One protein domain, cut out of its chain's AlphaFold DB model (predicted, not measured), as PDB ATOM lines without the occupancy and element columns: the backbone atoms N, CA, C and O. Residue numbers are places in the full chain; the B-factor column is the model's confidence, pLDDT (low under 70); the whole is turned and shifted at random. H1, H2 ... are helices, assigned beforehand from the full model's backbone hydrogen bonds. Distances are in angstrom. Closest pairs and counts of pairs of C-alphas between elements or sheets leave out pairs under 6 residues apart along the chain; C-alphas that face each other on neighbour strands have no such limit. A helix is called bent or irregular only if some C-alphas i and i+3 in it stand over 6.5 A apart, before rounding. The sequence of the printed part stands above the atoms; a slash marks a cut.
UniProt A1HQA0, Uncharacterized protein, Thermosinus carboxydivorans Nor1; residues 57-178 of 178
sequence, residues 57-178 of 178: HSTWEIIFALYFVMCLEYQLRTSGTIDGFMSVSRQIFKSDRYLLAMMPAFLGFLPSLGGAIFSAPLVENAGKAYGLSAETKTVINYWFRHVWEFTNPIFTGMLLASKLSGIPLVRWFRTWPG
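AT A GLANCE: This is residues 57 to 178 of the 178 residues of an uncharacterized protein of Thermosinus carboxydivorans Nor1 (UniProt A1HQA0). Two groups of helices make an elongated shape: at one end the long helix H1 has H6 running back beside its first part, residues 58 to 66, with the short H7 crosswise on H6, and at the other end lies a cluster of three helices, H3, H4 and H5, which stays apart from H1. H3 and H4 form a helical hairpin, H5 crosses both, and the short H2 leads from H1 into this cluster; residues 147 to 155 lead back to H6. The printed part has 122 residues with seven named helices, H1 to H7 in order, and no named strand; the class is all helix. It is only just loose, close to compact, with a radius of gyration of the C-alphas of 16.5 A, and only just elongated, with spans of 51 by 34 by 25 A.

IN THESE COORDINATES: H1, residues 57 to 78, measures 31.2 A from C-alpha 57 at (-10.814, 2.379, 53.293) to C-alpha 78 at (-28.316, 0.837, 27.459). H2 is residues 81 to 92, 16.5 A. H3, residues 96 to 109, is 20.0 A long, and H4, residues 115 to 128, is 20.2 A. Both are neither bent nor irregular, but only just: C-alphas 100 and 103 are 6.3 A apart, C-alphas 118 and 121 6.4 A. H5 is residues 134 to 146, 18.6 A, and H6 residues 156 to 165, 14.2 A. H7, residues 169 to 175, is 10.0 A long and ends with C-alpha 175 at (-23.332, -18.541, 57.695).

HOW THE PARTS SIT: H1 touches H6 with residues 58 to 66 alone, at a shallow tilt of 16 degrees, opposite ways; the closest C-alphas, of Ile 62 and Leu 159, are 7.1 A apart. H6 and H7 touch, about perpendicular at 75 degrees, closest at the C-alphas of Ser 162 and Leu 169, 5.7 A. H1 and H2 are close but not clearly touching, with the C-alphas of Leu 76 and Ile 82 6.1 A apart. H2 and H3 are likewise close but not clearly touching, closest at the C-alphas of Arg 90 and Leu 99, 7.0 A. H3 and H4 touch as a hairpin, at a shallow tilt of 4 degrees, opposite ways, closest at the C-alphas of Asp 96 and Ala 126, 5.1 A. H5 touches H3 at a steep tilt of 44 degrees, with the C-alphas of Gly 108 and Arg 145 4.0 A apart. H5 touches H4 at a steep tilt of 46 degrees, with the C-alphas of Val 123 and Lys 137 6.1 A apart. H1 is apart from H3, H4, H5 and H7. Each O i to N i+4 pair is within hydrogen-bond range in H1, H2, H6 and H7, against 8 of 10 in H3 and in H4 and 8 of 9 in H5.

THE WHOLE: The two C-alphas farthest apart, of His 57 and Gly 131, are 52.6 A apart. The printed part has no cut and no long link, and ends at the chain's last residue, Gly 178. The mean pLDDT of the printed part is 75.2; 27 residues are under 70, among them residues 111 to 118 and 174 to 178.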
ATOM      1  N   HIS A  57     -10.760   3.269  54.458       83.25
ATOM      2  CA  HIS A  57     -10.814   2.379  53.293       83.25
ATOM      3  C   HIS A  57     -12.243   1.888  52.999       83.25
ATOM      4  O   HIS A  57     -12.694   1.920  51.858       83.25
ATOM      5  N   SER A  58     -12.998   1.536  54.044       77.69
ATOM      6  CA  SER A  58     -14.387   1.070  53.938       77.69
ATOM      7  C   SER A  58     -15.327   2.068  53.257       77.69
ATOM      8  O   SER A  58     -16.242   1.647  52.551       77.69
ATOM      9  N   THR A  59     -15.120   3.378  53.445       84.06
ATOM     10  CA  THR A  59     -15.941   4.413  52.798       84.06
ATOM     11  C   THR A  59     -15.772   4.341  51.285       84.06
ATOM     12  O   THR A  59     -16.755   4.281  50.548       84.06
ATOM     13  N   TRP A  60     -14.522   4.287  50.825       86.00
ATOM     14  CA  TRP A  60     -14.197   4.207  49.405       86.00
ATOM     15  C   TRP A  60     -14.617   2.881  48.790       86.00
ATOM     16  O   TRP A  60     -15.173   2.887  47.699       86.00
ATOM     17  N   GLU A  61     -14.433   1.763  49.492       82.75
ATOM     18  CA  GLU A  61     -14.917   0.457  49.032       82.75
ATOM     19  C   GLU A  61     -16.419   0.480  48.739       82.75
ATOM     20  O   GLU A  61     -16.835  -0.004  47.691       82.75
ATOM     21  N   ILE A  62     -17.232   1.055  49.635       80.56
ATOM     22  CA  ILE A  62     -18.680   1.159  49.422       80.56
ATOM     23  C   ILE A  62     -18.975   2.095  48.250       80.56
ATOM     24  O   ILE A  62     -19.754   1.731  47.375       80.56
ATOM     25  N   ILE A  63     -18.350   3.276  48.198       86.00
ATOM     26  CA  ILE A  63     -18.569   4.238  47.108       86.00
ATOM     27  C   ILE A  63     -18.240   3.609  45.750       86.00
ATOM     28  O   ILE A  63     -19.058   3.682  44.834       86.00
ATOM     29  N   PHE A  64     -17.083   2.956  45.620       86.50
ATOM     30  CA  PHE A  64     -16.678   2.298  44.380       86.50
ATOM     31  C   PHE A  64     -17.554   1.095  44.052       86.50
ATOM     32  O   PHE A  64     -17.956   0.953  42.902       86.50
ATOM     33  N   ALA A  65     -17.898   0.256  45.036       82.75
ATOM     34  CA  ALA A  65     -18.805  -0.865  44.816       82.75
ATOM     35  C   ALA A  65     -20.150  -0.372  44.269       82.75
ATOM     36  O   ALA A  65     -20.591  -0.842  43.226       82.75
ATOM     37  N   LEU A  66     -20.759   0.630  44.909       81.44
ATOM     38  CA  LEU A  66     -22.013   1.227  44.447       81.44
ATOM     39  C   LEU A  66     -21.874   1.850  43.056       81.44
ATOM     40  O   LEU A  66     -22.735   1.638  42.207       81.44
ATOM     41  N   TYR A  67     -20.781   2.568  42.800       85.81
ATOM     42  CA  TYR A  67     -20.511   3.164  41.496       85.81
ATOM     43  C   TYR A  67     -20.414   2.107  40.388       85.81
ATOM     44  O   TYR A  67     -21.109   2.214  39.382       85.81
ATOM     45  N   PHE A  68     -19.619   1.051  40.581       85.00
ATOM     46  CA  PHE A  68     -19.480  -0.021  39.592       85.00
ATOM     47  C   PHE A  68     -20.777  -0.789  39.377       85.00
ATOM     48  O   PHE A  68     -21.092  -1.152  38.247       85.00
ATOM     49  N   VAL A  69     -21.549  -0.998  40.441       80.25
ATOM     50  CA  VAL A  69     -22.879  -1.597  40.366       80.25
ATOM     51  C   VAL A  69     -23.818  -0.744  39.519       80.25
ATOM     52  O   VAL A  69     -24.474  -1.275  38.627       80.25
ATOM     53  N   MET A  70     -23.830   0.574  39.730       79.44
ATOM     54  CA  MET A  70     -24.606   1.502  38.907       79.44
ATOM     55  C   MET A  70     -24.115   1.538  37.455       79.44
ATOM     56  O   MET A  70     -24.930   1.593  36.538       79.44
ATOM     57  N   CYS A  71     -22.801   1.477  37.216       84.75
ATOM     58  CA  CYS A  71     -22.249   1.375  35.866       84.75
ATOM     59  C   CYS A  71     -22.694   0.080  35.180       84.75
ATOM     60  O   CYS A  71     -23.138   0.122  34.038       84.75
ATOM     61  N   LEU A  72     -22.615  -1.060  35.870       80.38
ATOM     62  CA  LEU A  72     -23.073  -2.348  35.355       80.38
ATOM     63  C   LEU A  72     -24.574  -2.313  35.052       80.38
ATOM     64  O   LEU A  72     -24.984  -2.717  33.967       80.38
ATOM     65  N   GLU A  73     -25.383  -1.760  35.958       76.44
ATOM     66  CA  GLU A  73     -26.814  -1.544  35.741       76.44
ATOM     67  C   GLU A  73     -27.062  -0.695  34.484       76.44
ATOM     68  O   GLU A  73     -27.845  -1.080  33.614       76.44
ATOM     69  N   TYR A  74     -26.376   0.444  34.362       79.50
ATOM     70  CA  TYR A  74     -26.514   1.345  33.221       79.50
ATOM     71  C   TYR A  74     -26.128   0.669  31.903       79.50
ATOM     72  O   TYR A  74     -26.854   0.792  30.918       79.50
ATOM     73  N   GLN A  75     -25.037  -0.097  31.875       82.44
ATOM     74  CA  GLN A  75     -24.611  -0.818  30.674       82.44
ATOM     75  C   GLN A  75     -25.598  -1.923  30.282       82.44
ATOM     76  O   GLN A  75     -25.914  -2.076  29.100       82.44
ATOM     77  N   LEU A  76     -26.149  -2.659  31.252       74.44
ATOM     78  CA  LEU A  76     -27.182  -3.668  30.995       74.44
ATOM     79  C   LEU A  76     -28.477  -3.050  30.446       74.44
ATOM     80  O   LEU A  76     -29.136  -3.665  29.606       74.44
ATOM     81  N   ARG A  77     -28.819  -1.830  30.881       70.12
ATOM     82  CA  ARG A  77     -29.966  -1.069  30.362       70.12
ATOM     83  C   ARG A  77     -29.717  -0.542  28.951       70.12
ATOM     84  O   ARG A  77     -30.520  -0.787  28.062       70.12
ATOM     85  N   THR A  78     -28.604   0.154  28.733       75.06
ATOM     86  CA  THR A  78     -28.316   0.837  27.459       75.06
ATOM     87  C   THR A  78     -28.026  -0.144  26.322       75.06
ATOM     88  O   THR A  78     -28.340   0.137  25.171       75.06
ATOM     89  N   SER A  79     -27.480  -1.324  26.629       75.44
ATOM     90  CA  SER A  79     -27.240  -2.377  25.631       75.44
ATOM     91  C   SER A  79     -28.512  -3.069  25.127       75.44
ATOM     92  O   SER A  79     -28.424  -3.896  24.224       75.44
ATOM     93  N   GLY A  80     -29.685  -2.803  25.722       68.31
ATOM     94  CA  GLY A  80     -30.917  -3.530  25.408       68.31
ATOM     95  C   GLY A  80     -30.867  -5.013  25.799       68.31
ATOM     96  O   GLY A  80     -31.786  -5.764  25.475       68.31
ATOM     97  N   THR A  81     -29.823  -5.451  26.515       70.56
ATOM     98  CA  THR A  81     -29.657  -6.842  26.964       70.56
ATOM     99  C   THR A  81     -30.798  -7.243  27.891       70.56
ATOM    100  O   THR A  81     -31.314  -8.354  27.785       70.56
ATOM    101  N   ILE A  82     -31.230  -6.324  28.765       68.00
ATOM    102  CA  ILE A  82     -32.399  -6.540  29.621       68.00
ATOM    103  C   ILE A  82     -33.651  -6.721  28.755       68.00
ATOM    104  O   ILE A  82     -34.338  -7.722  28.909       68.00
ATOM    105  N   ASP A  83     -33.926  -5.840  27.794       66.69
ATOM    106  CA  ASP A  83     -35.132  -5.939  26.956       66.69
ATOM    107  C   ASP A  83     -35.143  -7.210  26.087       66.69
ATOM    108  O   ASP A  83     -36.159  -7.907  25.996       66.69
ATOM    109  N   GLY A  84     -33.988  -7.570  25.517       68.50
ATOM    110  CA  GLY A  84     -33.781  -8.815  24.781       68.50
ATOM    111  C   GLY A  84     -34.037 -10.047  25.651       68.50
ATOM    112  O   GLY A  84     -34.852 -10.896  25.285       68.50
ATOM    113  N   PHE A  85     -33.429 -10.111  26.838       70.62
ATOM    114  CA  PHE A  85     -33.644 -11.196  27.799       70.62
ATOM    115  C   PHE A  85     -35.116 -11.330  28.208       70.62
ATOM    116  O   PHE A  85     -35.655 -12.437  28.292       70.62
ATOM    117  N   MET A  86     -35.792 -10.202  28.419       64.69
ATOM    118  CA  MET A  86     -37.202 -10.167  28.802       64.69
ATOM    119  C   MET A  86     -38.111 -10.660  27.669       64.69
ATOM    120  O   MET A  86     -39.052 -11.417  27.917       64.69
ATOM    121  N   SER A  87     -37.810 -10.304  26.416       67.31
ATOM    122  CA  SER A  87     -38.560 -10.781  25.248       67.31
ATOM    123  C   SER A  87     -38.450 -12.299  25.054       67.31
ATOM    124  O   SER A  87     -39.462 -12.969  24.835       67.31
ATOM    125  N   VAL A  88     -37.246 -12.857  25.224       71.38
ATOM    126  CA  VAL A  88     -36.982 -14.299  25.105       71.38
ATOM    127  C   VAL A  88     -37.642 -15.060  26.249       71.38
ATOM    128  O   VAL A  88     -38.325 -16.056  26.023       71.38
ATOM    129  N   SER A  89     -37.523 -14.552  27.476       68.38
ATOM    130  CA  SER A  89     -38.182 -15.145  28.642       68.38
ATOM    131  C   SER A  89     -39.696 -15.228  28.439       68.38
ATOM    132  O   SER A  89     -40.301 -16.261  28.713       68.38
ATOM    133  N   ARG A  90     -40.318 -14.194  27.860       65.12
ATOM    134  CA  ARG A  90     -41.755 -14.204  27.547       65.12
ATOM    135  C   ARG A  90     -42.155 -15.283  26.539       65.12
ATOM    136  O   ARG A  90     -43.245 -15.831  26.647       65.12
ATOM    137  N   GLN A  91     -41.293 -15.604  25.575       68.69
ATOM    138  CA  GLN A  91     -41.549 -16.685  24.615       68.69
ATOM    139  C   GLN A  91     -41.414 -18.076  25.250       68.69
ATOM    140  O   GLN A  91     -42.124 -19.005  24.860       68.69
ATOM    141  N   ILE A  92     -40.526 -18.215  26.238       70.94
ATOM    142  CA  ILE A  92     -40.294 -19.469  26.965       70.94
ATOM    143  C   ILE A  92     -41.426 -19.729  27.968       70.94
ATOM    144  O   ILE A  92     -42.017 -20.811  27.985       70.94
ATOM    145  N   PHE A  93     -41.782 -18.730  28.777       66.31
ATOM    146  CA  PHE A  93     -42.854 -18.820  29.766       66.31
ATOM    147  C   PHE A  93     -44.203 -18.525  29.106       66.31
ATOM    148  O   PHE A  93     -44.811 -17.485  29.336       66.31
ATOM    149  N   LYS A  94     -44.698 -19.470  28.297       63.56
ATOM    150  CA  LYS A  94     -45.999 -19.422  27.590       63.56
ATOM    151  C   LYS A  94     -47.242 -19.297  28.500       63.56
ATOM    152  O   LYS A  94     -48.362 -19.468  28.032       63.56
ATOM    153  N   SER A  95     -47.070 -19.053  29.798       69.88
ATOM    154  CA  SER A  95     -48.141 -18.926  30.782       69.88
ATOM    155  C   SER A  95     -47.969 -17.637  31.583       69.88
ATOM    156  O   SER A  95     -46.984 -17.447  32.303       69.88
ATOM    157  N   ASP A  96     -48.980 -16.772  31.484       70.44
ATOM    158  CA  ASP A  96     -49.014 -15.445  32.103       70.44
ATOM    159  C   ASP A  96     -48.864 -15.497  33.634       70.44
ATOM    160  O   ASP A  96     -48.311 -14.579  34.238       70.44
ATOM    161  N   ARG A  97     -49.261 -16.606  34.277       74.19
ATOM    162  CA  ARG A  97     -49.093 -16.820  35.724       74.19
ATOM    163  C   ARG A  97     -47.627 -16.860  36.159       74.19
ATOM    164  O   ARG A  97     -47.292 -16.301  37.199       74.19
ATOM    165  N   TYR A  98     -46.759 -17.510  35.385       74.88
ATOM    166  CA  TYR A  98     -45.325 -17.538  35.689       74.88
ATOM    167  C   TYR A  98     -44.672 -16.199  35.356       74.88
ATOM    168  O   TYR A  98     -43.808 -15.741  36.100       74.88
ATOM    169  N   LEU A  99     -45.140 -15.533  34.298       75.56
ATOM    170  CA  LEU A  99     -44.655 -14.214  33.906       75.56
ATOM    171  C   LEU A  99     -44.897 -13.162  35.004       75.56
ATOM    172  O   LEU A  99     -44.008 -12.359  35.290       75.56
ATOM    173  N   LEU A 100     -46.067 -13.213  35.658       77.00
ATOM    174  CA  LEU A 100     -46.453 -12.324  36.762       77.00
ATOM    175  C   LEU A 100     -45.474 -12.361  37.944       77.00
ATOM    176  O   LEU A 100     -45.253 -11.332  38.574       77.00
ATOM    177  N   ALA A 101     -44.884 -13.521  38.236       78.75
ATOM    178  CA  ALA A 101     -43.989 -13.713  39.377       78.75
ATOM    179  C   ALA A 101     -42.503 -13.640  38.994       78.75
ATOM    180  O   ALA A 101     -41.701 -12.995  39.669       78.75
ATOM    181  N   MET A 102     -42.125 -14.291  37.896       77.69
ATOM    182  CA  MET A 102     -40.729 -14.504  37.522       77.69
ATOM    183  C   MET A 102     -40.080 -13.231  36.967       77.69
ATOM    184  O   MET A 102     -38.914 -12.966  37.247       77.69
ATOM    185  N   MET A 103     -40.840 -12.392  36.256       75.75
ATOM    186  CA  MET A 103     -40.312 -11.152  35.675       75.75
ATOM    187  C   MET A 103     -39.964 -10.090  36.726       75.75
ATOM    188  O   MET A 103     -38.844  -9.578  36.681       75.75
ATOM    189  N   PRO A 104     -40.833  -9.764  37.706       77.62
ATOM    190  CA  PRO A 104     -40.433  -8.861  38.782       77.62
ATOM    191  C   PRO A 104     -39.326  -9.453  39.659       77.62
ATOM    192  O   PRO A 104     -38.466  -8.701  40.102       77.62
ATOM    193  N   ALA A 105     -39.305 -10.775  39.860       79.31
ATOM    194  CA  ALA A 105     -38.241 -11.456  40.596       79.31
ATOM    195  C   ALA A 105     -36.880 -11.331  39.903       79.31
ATOM    196  O   ALA A 105     -35.902 -10.950  40.538       79.31
ATOM    197  N   PHE A 106     -36.812 -11.572  38.594       76.62
ATOM    198  CA  PHE A 106     -35.578 -11.399  37.833       76.62
ATOM    199  C   PHE A 106     -35.116  -9.935  37.818       76.62
ATOM    200  O   PHE A 106     -33.952  -9.637  38.067       76.62
ATOM    201  N   LEU A 107     -36.039  -8.998  37.590       73.88
ATOM    202  CA  LEU A 107     -35.714  -7.571  37.605       73.88
ATOM    203  C   LEU A 107     -35.359  -7.050  39.006       73.88
ATOM    204  O   LEU A 107     -34.638  -6.064  39.110       73.88
ATOM    205  N   GLY A 108     -35.844  -7.699  40.067       73.69
ATOM    206  CA  GLY A 108     -35.469  -7.429  41.457       73.69
ATOM    207  C   GLY A 108     -34.118  -7.997  41.866       73.69
ATOM    208  O   GLY A 108     -33.476  -7.472  42.770       73.69
ATOM    209  N   PHE A 109     -33.638  -9.024  41.163       74.25
ATOM    210  CA  PHE A 109     -32.263  -9.495  41.302       74.25
ATOM    211  C   PHE A 109     -31.248  -8.488  40.737       74.25
ATOM    212  O   PHE A 109     -30.100  -8.439  41.177       74.25
ATOM    213  N   LEU A 110     -31.650  -7.647  39.781       70.81
ATOM    214  CA  LEU A 110     -30.785  -6.579  39.301       70.81
ATOM    215  C   LEU A 110     -30.753  -5.433  40.325       70.81
ATOM    216  O   LEU A 110     -31.811  -4.973  40.760       70.81
ATOM    217  N   PRO A 111     -29.561  -4.929  40.690       63.31
ATOM    218  CA  PRO A 111     -29.421  -3.760  41.547       63.31
ATOM    219  C   PRO A 111     -29.920  -2.563  40.748       63.31
ATOM    220  O   PRO A 111     -29.208  -2.041  39.900       63.31
ATOM    221  N   SER A 112     -31.199  -2.229  40.896       62.25
ATOM    222  CA  SER A 112     -31.822  -1.327  39.945       62.25
ATOM    223  C   SER A 112     -32.856  -0.418  40.592       62.25
ATOM    224  O   SER A 112     -33.891  -0.866  41.088       62.25
ATOM    225  N   LEU A 113     -32.596   0.890  40.520       53.56
ATOM    226  CA  LEU A 113     -33.556   1.939  40.884       53.56
ATOM    227  C   LEU A 113     -34.757   1.965  39.913       53.56
ATOM    228  O   LEU A 113     -35.844   2.408  40.276       53.56
ATOM    229  N   GLY A 114     -34.585   1.465  38.682       53.53
ATOM    230  CA  GLY A 114     -35.601   1.473  37.619       53.53
ATOM    231  C   GLY A 114     -36.416   0.184  37.462       53.53
ATOM    232  O   GLY A 114     -37.293   0.132  36.606       53.53
ATOM    233  N   GLY A 115     -36.174  -0.865  38.253       62.91
ATOM    234  CA  GLY A 115     -36.820  -2.177  38.086       62.91
ATOM    235  C   GLY A 115     -38.345  -2.099  38.163       62.91
ATOM    236  O   GLY A 115     -39.036  -2.819  37.451       62.91
ATOM    237  N   ALA A 116     -38.862  -1.147  38.947       64.69
ATOM    238  CA  ALA A 116     -40.284  -0.834  39.042       64.69
ATOM    239  C   ALA A 116     -40.902  -0.308  37.756       64.69
ATOM    240  O   ALA A 116     -42.016  -0.703  37.417       64.69
ATOM    241  N   ILE A 117     -40.170   0.540  37.039       65.25
ATOM    242  CA  ILE A 117     -40.639   1.176  35.809       65.25
ATOM    243  C   ILE A 117     -40.749   0.137  34.690       65.25
ATOM    244  O   ILE A 117     -41.701   0.176  33.919       65.25
ATOM    245  N   PHE A 118     -39.829  -0.831  34.642       64.62
ATOM    246  CA  PHE A 118     -39.814  -1.864  33.603       64.62
ATOM    247  C   PHE A 118     -40.735  -3.042  33.912       64.62
ATOM    248  O   PHE A 118     -41.421  -3.531  33.019       64.62
ATOM    249  N   SER A 119     -40.809  -3.495  35.165       70.25
ATOM    250  CA  SER A 119     -41.667  -4.632  35.509       70.25
ATOM    251  C   SER A 119     -43.148  -4.255  35.631       70.25
ATOM    252  O   SER A 119     -44.003  -5.117  35.443       70.25
ATOM    253  N   ALA A 120     -43.486  -2.982  35.878       73.75
ATOM    254  CA  ALA A 120     -44.874  -2.512  35.930       73.75
ATOM    255  C   ALA A 120     -45.684  -2.773  34.639       73.75
ATOM    256  O   ALA A 120     -46.732  -3.412  34.744       73.75
ATOM    257  N   PRO A 121     -45.243  -2.373  33.424       68.88
ATOM    258  CA  PRO A 121     -45.986  -2.663  32.192       68.88
ATOM    259  C   PRO A 121     -46.070  -4.166  31.883       68.88
ATOM    260  O   PRO A 121     -47.003  -4.615  31.219       68.88
ATOM    261  N   LEU A 122     -45.126  -4.967  32.378       73.75
ATOM    262  CA  LEU A 122     -45.127  -6.418  32.197       73.75
ATOM    263  C   LEU A 122     -46.172  -7.106  33.079       73.75
ATOM    264  O   LEU A 122     -46.963  -7.899  32.572       73.75
ATOM    265  N   VAL A 123     -46.217  -6.760  34.369       80.62
ATOM    266  CA  VAL A 123     -47.253  -7.247  35.293       80.62
ATOM    267  C   VAL A 123     -48.632  -6.747  34.856       80.62
ATOM    268  O   VAL A 123     -49.611  -7.484  34.948       80.62
ATOM    269  N   GLU A 124     -48.713  -5.534  34.304       80.88
ATOM    270  CA  GLU A 124     -49.941  -4.999  33.715       80.88
ATOM    271  C   GLU A 124     -50.425  -5.845  32.533       80.88
ATOM    272  O   GLU A 124     -51.585  -6.253  32.502       80.88
ATOM    273  N   ASN A 125     -49.539  -6.167  31.588       75.25
ATOM    274  CA  ASN A 125     -49.895  -6.970  30.420       75.25
ATOM    275  C   ASN A 125     -50.256  -8.418  30.774       75.25
ATOM    276  O   ASN A 125     -51.245  -8.924  30.252       75.25
ATOM    277  N   ALA A 126     -49.516  -9.064  31.677       78.44
ATOM    278  CA  ALA A 126     -49.823 -10.427  32.116       78.44
ATOM    279  C   ALA A 126     -51.067 -10.489  33.023       78.44
ATOM    280  O   ALA A 126     -51.820 -11.457  33.000       78.44
ATOM    281  N   GLY A 127     -51.330  -9.434  33.800       78.50
ATOM    282  CA  GLY A 127     -52.481  -9.365  34.700       78.50
ATOM    283  C   GLY A 127     -53.815  -9.140  33.985       78.50
ATOM    284  O   GLY A 127     -54.860  -9.470  34.548       78.50
ATOM    285  N   LYS A 128     -53.802  -8.621  32.746       79.44
ATOM    286  CA  LYS A 128     -55.008  -8.459  31.912       79.44
ATOM    287  C   LYS A 128     -55.690  -9.791  31.604       79.44
ATOM    288  O   LYS A 128     -56.912  -9.849  31.665       79.44
ATOM    289  N   ALA A 129     -54.920 -10.854  31.359       75.88
ATOM    290  CA  ALA A 129     -55.450 -12.195  31.093       75.88
ATOM    291  C   ALA A 129     -56.280 -12.764  32.262       75.88
ATOM    292  O   ALA A 129     -57.124 -13.631  32.059       75.88
ATOM    293  N   TYR A 130     -56.066 -12.248  33.476       80.69
ATOM    294  CA  TYR A 130     -56.722 -12.699  34.705       80.69
ATOM    295  C   TYR A 130     -57.648 -11.645  35.329       80.69
ATOM    296  O   TYR A 130     -58.136 -11.854  36.437       80.69
ATOM    297  N   GLY A 131     -57.869 -10.500  34.669       82.31
ATOM    298  CA  GLY A 131     -58.726  -9.431  35.196       82.31
ATOM    299  C   GLY A 131     -58.269  -8.859  36.546       82.31
ATOM    300  O   GLY A 131     -59.101  -8.428  37.340       82.31
ATOM    301  N   LEU A 132     -56.962  -8.878  36.839       85.94
ATOM    302  CA  LEU A 132     -56.442  -8.457  38.146       85.94
ATOM    303  C   LEU A 132     -56.642  -6.955  38.389       85.94
ATOM    304  O   LEU A 132     -56.396  -6.131  37.500       85.94
ATOM    305  N   SER A 133     -56.987  -6.594  39.629       88.56
ATOM    306  CA  SER A 133     -57.045  -5.198  40.071       88.56
ATOM    307  C   SER A 133     -55.657  -4.540  40.049       88.56
ATOM    308  O   SER A 133     -54.626  -5.207  40.189       88.56
ATOM    309  N   ALA A 134     -55.618  -3.211  39.903       85.12
ATOM    310  CA  ALA A 134     -54.371  -2.440  39.925       85.12
ATOM    311  C   ALA A 134     -53.591  -2.620  41.244       85.12
ATOM    312  O   ALA A 134     -52.360  -2.689  41.242       85.12
ATOM    313  N   GLU A 135     -54.308  -2.766  42.362       86.31
ATOM    314  CA  GLU A 135     -53.732  -3.048  43.681       86.31
ATOM    315  C   GLU A 135     -53.000  -4.391  43.689       86.31
ATOM    316  O   GLU A 135     -51.826  -4.456  44.046       86.31
ATOM    317  N   THR A 136     -53.646  -5.451  43.195       85.81
ATOM    318  CA  THR A 136     -53.059  -6.799  43.147       85.81
ATOM    319  C   THR A 136     -51.810  -6.829  42.271       85.81
ATOM    320  O   THR A 136     -50.785  -7.388  42.657       85.81
ATOM    321  N   LYS A 137     -51.852  -6.172  41.106       84.94
ATOM    322  CA  LYS A 137     -50.688  -6.037  40.218       84.94
ATOM    323  C   LYS A 137     -49.535  -5.308  40.906       84.94
ATOM    324  O   LYS A 137     -48.388  -5.734  40.804       84.94
ATOM    325  N   THR A 138     -49.834  -4.242  41.646       85.19
ATOM    326  CA  THR A 138     -48.831  -3.491  42.410       85.19
ATOM    327  C   THR A 138     -48.206  -4.355  43.501       85.19
ATOM    328  O   THR A 138     -46.983  -4.374  43.621       85.19
ATOM    329  N   VAL A 139     -49.015  -5.127  44.233       87.62
ATOM    330  CA  VAL A 139     -48.540  -6.056  45.269       87.62
ATOM    331  C   VAL A 139     -47.643  -7.135  44.672       87.62
ATOM    332  O   VAL A 139     -46.544  -7.336  45.171       87.62
ATOM    333  N   ILE A 140     -48.055  -7.783  43.578       85.38
ATOM    334  CA  ILE A 140     -47.244  -8.791  42.874       85.38
ATOM    335  C   ILE A 140     -45.904  -8.182  42.449       85.38
ATOM    336  O   ILE A 140     -44.836  -8.724  42.736       85.38
ATOM    337  N   ASN A 141     -45.956  -7.018  41.807       85.75
ATOM    338  CA  ASN A 141     -44.780  -6.326  41.307       85.75
ATOM    339  C   ASN A 141     -43.818  -5.899  42.429       85.75
ATOM    340  O   ASN A 141     -42.604  -5.913  42.244       85.75
ATOM    341  N   TYR A 142     -44.359  -5.492  43.578       84.06
ATOM    342  CA  TYR A 142     -43.586  -5.129  44.758       84.06
ATOM    343  C   TYR A 142     -42.982  -6.374  45.410       84.06
ATOM    344  O   TYR A 142     -41.763  -6.471  45.512       84.06
ATOM    345  N   TRP A 143     -43.813  -7.352  45.767       85.62
ATOM    346  CA  TRP A 143     -43.412  -8.550  46.498       85.62
ATOM    347  C   TRP A 143     -42.290  -9.301  45.790       85.62
ATOM    348  O   TRP A 143     -41.208  -9.456  46.347       85.62
ATOM    349  N   PHE A 144     -42.504  -9.691  44.530       83.25
ATOM    350  CA  PHE A 144     -41.531 -10.497  43.795       83.25
ATOM    351  C   PHE A 144     -40.220  -9.752  43.531       83.25
ATOM    352  O   PHE A 144     -39.177 -10.396  43.496       83.25
ATOM    353  N   ARG A 145     -40.228  -8.413  43.436       79.06
ATOM    354  CA  ARG A 145     -38.988  -7.634  43.298       79.06
ATOM    355  C   ARG A 145     -38.115  -7.690  44.554       79.06
ATOM    356  O   ARG A 145     -36.898  -7.683  44.430       79.06
ATOM    357  N   HIS A 146     -38.718  -7.763  45.739       82.81
ATOM    358  CA  HIS A 146     -37.983  -7.646  47.003       82.81
ATOM    359  C   HIS A 146     -37.574  -9.005  47.598       82.81
ATOM    360  O   HIS A 146     -36.818  -9.043  48.563       82.81
ATOM    361  N   VAL A 147     -37.999 -10.133  47.008       81.81
ATOM    362  CA  VAL A 147     -37.626 -11.488  47.480       81.81
ATOM    363  C   VAL A 147     -36.103 -11.670  47.556       81.81
ATOM    364  O   VAL A 147     -35.602 -12.334  48.461       81.81
ATOM    365  N   TRP A 148     -35.361 -11.055  46.633       75.25
ATOM    366  CA  TRP A 148     -33.908 -11.208  46.540       75.25
ATOM    367  C   TRP A 148     -33.112 -10.178  47.344       75.25
ATOM    368  O   TRP A 148     -31.893 -10.296  47.411       75.25
ATOM    369  N   GLU A 149     -33.741  -9.190  47.986       74.31
ATOM    370  CA  GLU A 149     -33.000  -8.135  48.704       74.31
ATOM    371  C   GLU A 149     -32.138  -8.676  49.849       74.31
ATOM    372  O   GLU A 149     -31.089  -8.111  50.145       74.31
ATOM    373  N   PHE A 150     -32.548  -9.790  50.456       70.88
ATOM    374  CA  PHE A 150     -31.829 -10.439  51.558       70.88
ATOM    375  C   PHE A 150     -30.730 -11.402  51.097       70.88
ATOM    376  O   PHE A 150     -29.896 -11.820  51.895       70.88
ATOM    377  N   THR A 151     -30.736 -11.780  49.820       73.81
ATOM    378  CA  THR A 151     -29.814 -12.771  49.245       73.81
ATOM    379  C   THR A 151     -28.910 -12.173  48.174       73.81
ATOM    380  O   THR A 151     -27.974 -12.829  47.728       73.81
ATOM    381  N   ASN A 152     -29.143 -10.933  47.750       73.31
ATOM    382  CA  ASN A 152     -28.349 -10.304  46.712       73.31
ATOM    383  C   ASN A 152     -27.135  -9.565  47.311       73.31
ATOM    384  O   ASN A 152     -27.304  -8.484  47.879       73.31
ATOM    385  N   PRO A 153     -25.894 -10.063  47.120       69.12
ATOM    386  CA  PRO A 153     -24.679  -9.428  47.655       69.12
ATOM    387  C   PRO A 153     -24.481  -7.993  47.169       69.12
ATOM    388  O   PRO A 153     -23.734  -7.225  47.771       69.12
ATOM    389  N   ILE A 154     -25.112  -7.663  46.045       70.19
ATOM    390  CA  ILE A 154     -24.962  -6.405  45.336       70.19
ATOM    391  C   ILE A 154     -25.914  -5.340  45.899       70.19
ATOM    392  O   ILE A 154     -25.751  -4.147  45.638       70.19
ATOM    393  N   PHE A 155     -26.900  -5.741  46.708       75.25
ATOM    394  CA  PHE A 155     -27.840  -4.803  47.292       75.25
ATOM    395  C   PHE A 155     -27.145  -3.884  48.302       75.25
ATOM    396  O   PHE A 155     -26.395  -4.313  49.184       75.25
ATOM    397  N   THR A 156     -27.425  -2.587  48.189       71.69
ATOM    398  CA  THR A 156     -26.755  -1.532  48.961       71.69
ATOM    399  C   THR A 156     -26.961  -1.700  50.468       71.69
ATOM    400  O   THR A 156     -26.042  -1.453  51.251       71.69
ATOM    401  N   GLY A 157     -28.131  -2.205  50.875       75.00
ATOM    402  CA  GLY A 157     -28.437  -2.548  52.262       75.00
ATOM    403  C   GLY A 157     -27.541  -3.658  52.819       75.00
ATOM    404  O   GLY A 157     -27.039  -3.526  53.933       75.00
ATOM    405  N   MET A 158     -27.267  -4.711  52.039       77.88
ATOM    406  CA  MET A 158     -26.379  -5.805  52.455       77.88
ATOM    407  C   MET A 158     -24.917  -5.361  52.524       77.88
ATOM    408  O   MET A 158     -24.216  -5.709  53.475       77.88
ATOM    409  N   LEU A 159     -24.466  -4.543  51.569       77.19
ATOM    410  CA  LEU A 159     -23.136  -3.922  51.605       77.19
ATOM    411  C   LEU A 159     -22.947  -3.089  52.878       77.19
ATOM    412  O   LEU A 159     -21.948  -3.246  53.582       77.19
ATOM    413  N   LEU A 160     -23.931  -2.249  53.213       77.06
ATOM    414  CA  LEU A 160     -23.895  -1.430  54.420       77.06
ATOM    415  C   LEU A 160     -23.923  -2.291  55.694       77.06
ATOM    416  O   LEU A 160     -23.120  -2.068  56.600       77.06
ATOM    417  N   ALA A 161     -24.790  -3.306  55.754       79.94
ATOM    418  CA  ALA A 161     -24.900  -4.212  56.898       79.94
ATOM    419  C   ALA A 161     -23.615  -5.023  57.136       79.94
ATOM    420  O   ALA A 161     -23.169  -5.162  58.278       79.94
ATOM    421  N   SER A 162     -22.972  -5.511  56.072       79.88
ATOM    422  CA  SER A 162     -21.675  -6.194  56.147       79.88
ATOM    423  C   SER A 162     -20.604  -5.294  56.767       79.88
ATOM    424  O   SER A 162     -19.835  -5.737  57.621       79.88
ATOM    425  N   LYS A 163     -20.585  -4.006  56.407       76.00
ATOM    426  CA  LYS A 163     -19.608  -3.052  56.944       76.00
ATOM    427  C   LYS A 163     -19.903  -2.644  58.382       76.00
ATOM    428  O   LYS A 163     -18.972  -2.599  59.179       76.00
ATOM    429  N   LEU A 164     -21.168  -2.418  58.734       79.81
ATOM    430  CA  LEU A 164     -21.564  -2.097  60.110       79.81
ATOM    431  C   LEU A 164     -21.324  -3.268  61.073       79.81
ATOM    432  O   LEU A 164     -20.909  -3.051  62.207       79.81
ATOM    433  N   SER A 165     -21.558  -4.503  60.624       81.81
ATOM    434  CA  SER A 165     -21.323  -5.709  61.431       81.81
ATOM    435  C   SER A 165     -19.857  -6.155  61.463       81.81
ATOM    436  O   SER A 165     -19.495  -6.997  62.280       81.81
ATOM    437  N   GLY A 166     -19.011  -5.635  60.566       78.62
ATOM    438  CA  GLY A 166     -17.631  -6.092  60.387       78.62
ATOM    439  C   GLY A 166     -17.511  -7.508  59.805       78.62
ATOM    440  O   GLY A 166     -16.412  -8.059  59.750       78.62
ATOM    441  N   ILE A 167     -18.618  -8.117  59.368       80.69
ATOM    442  CA  ILE A 167     -18.635  -9.468  58.804       80.69
ATOM    443  C   ILE A 167     -18.538  -9.355  57.278       80.69
ATOM    444  O   ILE A 167     -19.442  -8.787  56.663       80.69
ATOM    445  N   PRO A 168     -17.500  -9.922  56.631       77.62
ATOM    446  CA  PRO A 168     -17.396  -9.915  55.174       77.62
ATOM    447  C   PRO A 168     -18.621 -10.562  54.519       77.62
ATOM    448  O   PRO A 168     -19.067 -11.614  54.980       77.62
ATOM    449  N   LEU A 169     -19.110  -9.992  53.410       73.88
ATOM    450  CA  LEU A 169     -20.257 -10.525  52.656       73.88
ATOM    451  C   LEU A 169     -20.134 -12.032  52.388       73.88
ATOM    452  O   LEU A 169     -21.069 -12.782  52.637       73.88
ATOM    453  N   VAL A 170     -18.950 -12.500  51.979       73.62
ATOM    454  CA  VAL A 170     -18.677 -13.926  51.711       73.62
ATOM    455  C   VAL A 170     -18.949 -14.811  52.931       73.62
ATOM    456  O   VAL A 170     -19.470 -15.916  52.799       73.62
ATOM    457  N   ARG A 171     -18.611 -14.332  54.135       74.62
ATOM    458  CA  ARG A 171     -18.895 -15.060  55.374       74.62
ATOM    459  C   ARG A 171     -20.388 -15.030  55.682       74.62
ATOM    460  O   ARG A 171     -20.913 -16.071  56.048       74.62
ATOM    461  N   TRP A 172     -21.049 -13.896  55.458       72.00
ATOM    462  CA  TRP A 172     -22.499 -13.739  55.605       72.00
ATOM    463  C   TRP A 172     -23.282 -14.792  54.810       72.00
ATOM    464  O   TRP A 172     -24.114 -15.485  55.383       72.00
ATOM    465  N   PHE A 173     -22.942 -14.993  53.533       71.31
ATOM    466  CA  PHE A 173     -23.564 -16.029  52.696       71.31
ATOM    467  C   PHE A 173     -23.292 -17.451  53.171       71.31
ATOM    468  O   PHE A 173     -24.142 -18.323  53.035       71.31
ATOM    469  N   ARG A 174     -22.107 -17.698  53.732       67.88
ATOM    470  CA  ARG A 174     -21.727 -19.023  54.229       67.88
ATOM    471  C   ARG A 174     -22.396 -19.370  55.559       67.88
ATOM    472  O   ARG A 174     -22.588 -20.546  55.845       67.88
ATOM    473  N   THR A 175     -22.688 -18.369  56.385       67.44
ATOM    474  CA  THR A 175     -23.332 -18.541  57.695       67.44
ATOM    475  C   THR A 175     -24.842 -18.376  57.651       67.44
ATOM    476  O   THR A 175     -25.475 -18.625  58.669       67.44
ATOM    477  N   TRP A 176     -25.412 -17.936  56.523       57.94
ATOM    478  CA  TRP A 176     -26.856 -17.812  56.360       57.94
ATOM    479  C   TRP A 176     -27.497 -19.205  56.458       57.94
ATOM    480  O   TRP A 176     -27.278 -20.032  55.567       57.94
ATOM    481  N   PRO A 177     -28.253 -19.501  57.530       48.94
ATOM    482  CA  PRO A 177     -29.039 -20.714  57.595       48.94
ATOM    483  C   PRO A 177     -30.260 -20.455  56.714       48.94
ATOM    484  O   PRO A 177     -31.106 -19.632  57.061       48.94
ATOM    485  N   GLY A 178     -30.284 -21.058  55.527       46.81
ATOM    486  CA  GLY A 178     -31.517 -21.140  54.744       46.81
ATOM    487  C   GLY A 178     -32.619 -21.807  55.553       46.81
ATOM    488  O   GLY A 178     -32.296 -22.793  56.254       46.81
TER     489      GLY A 178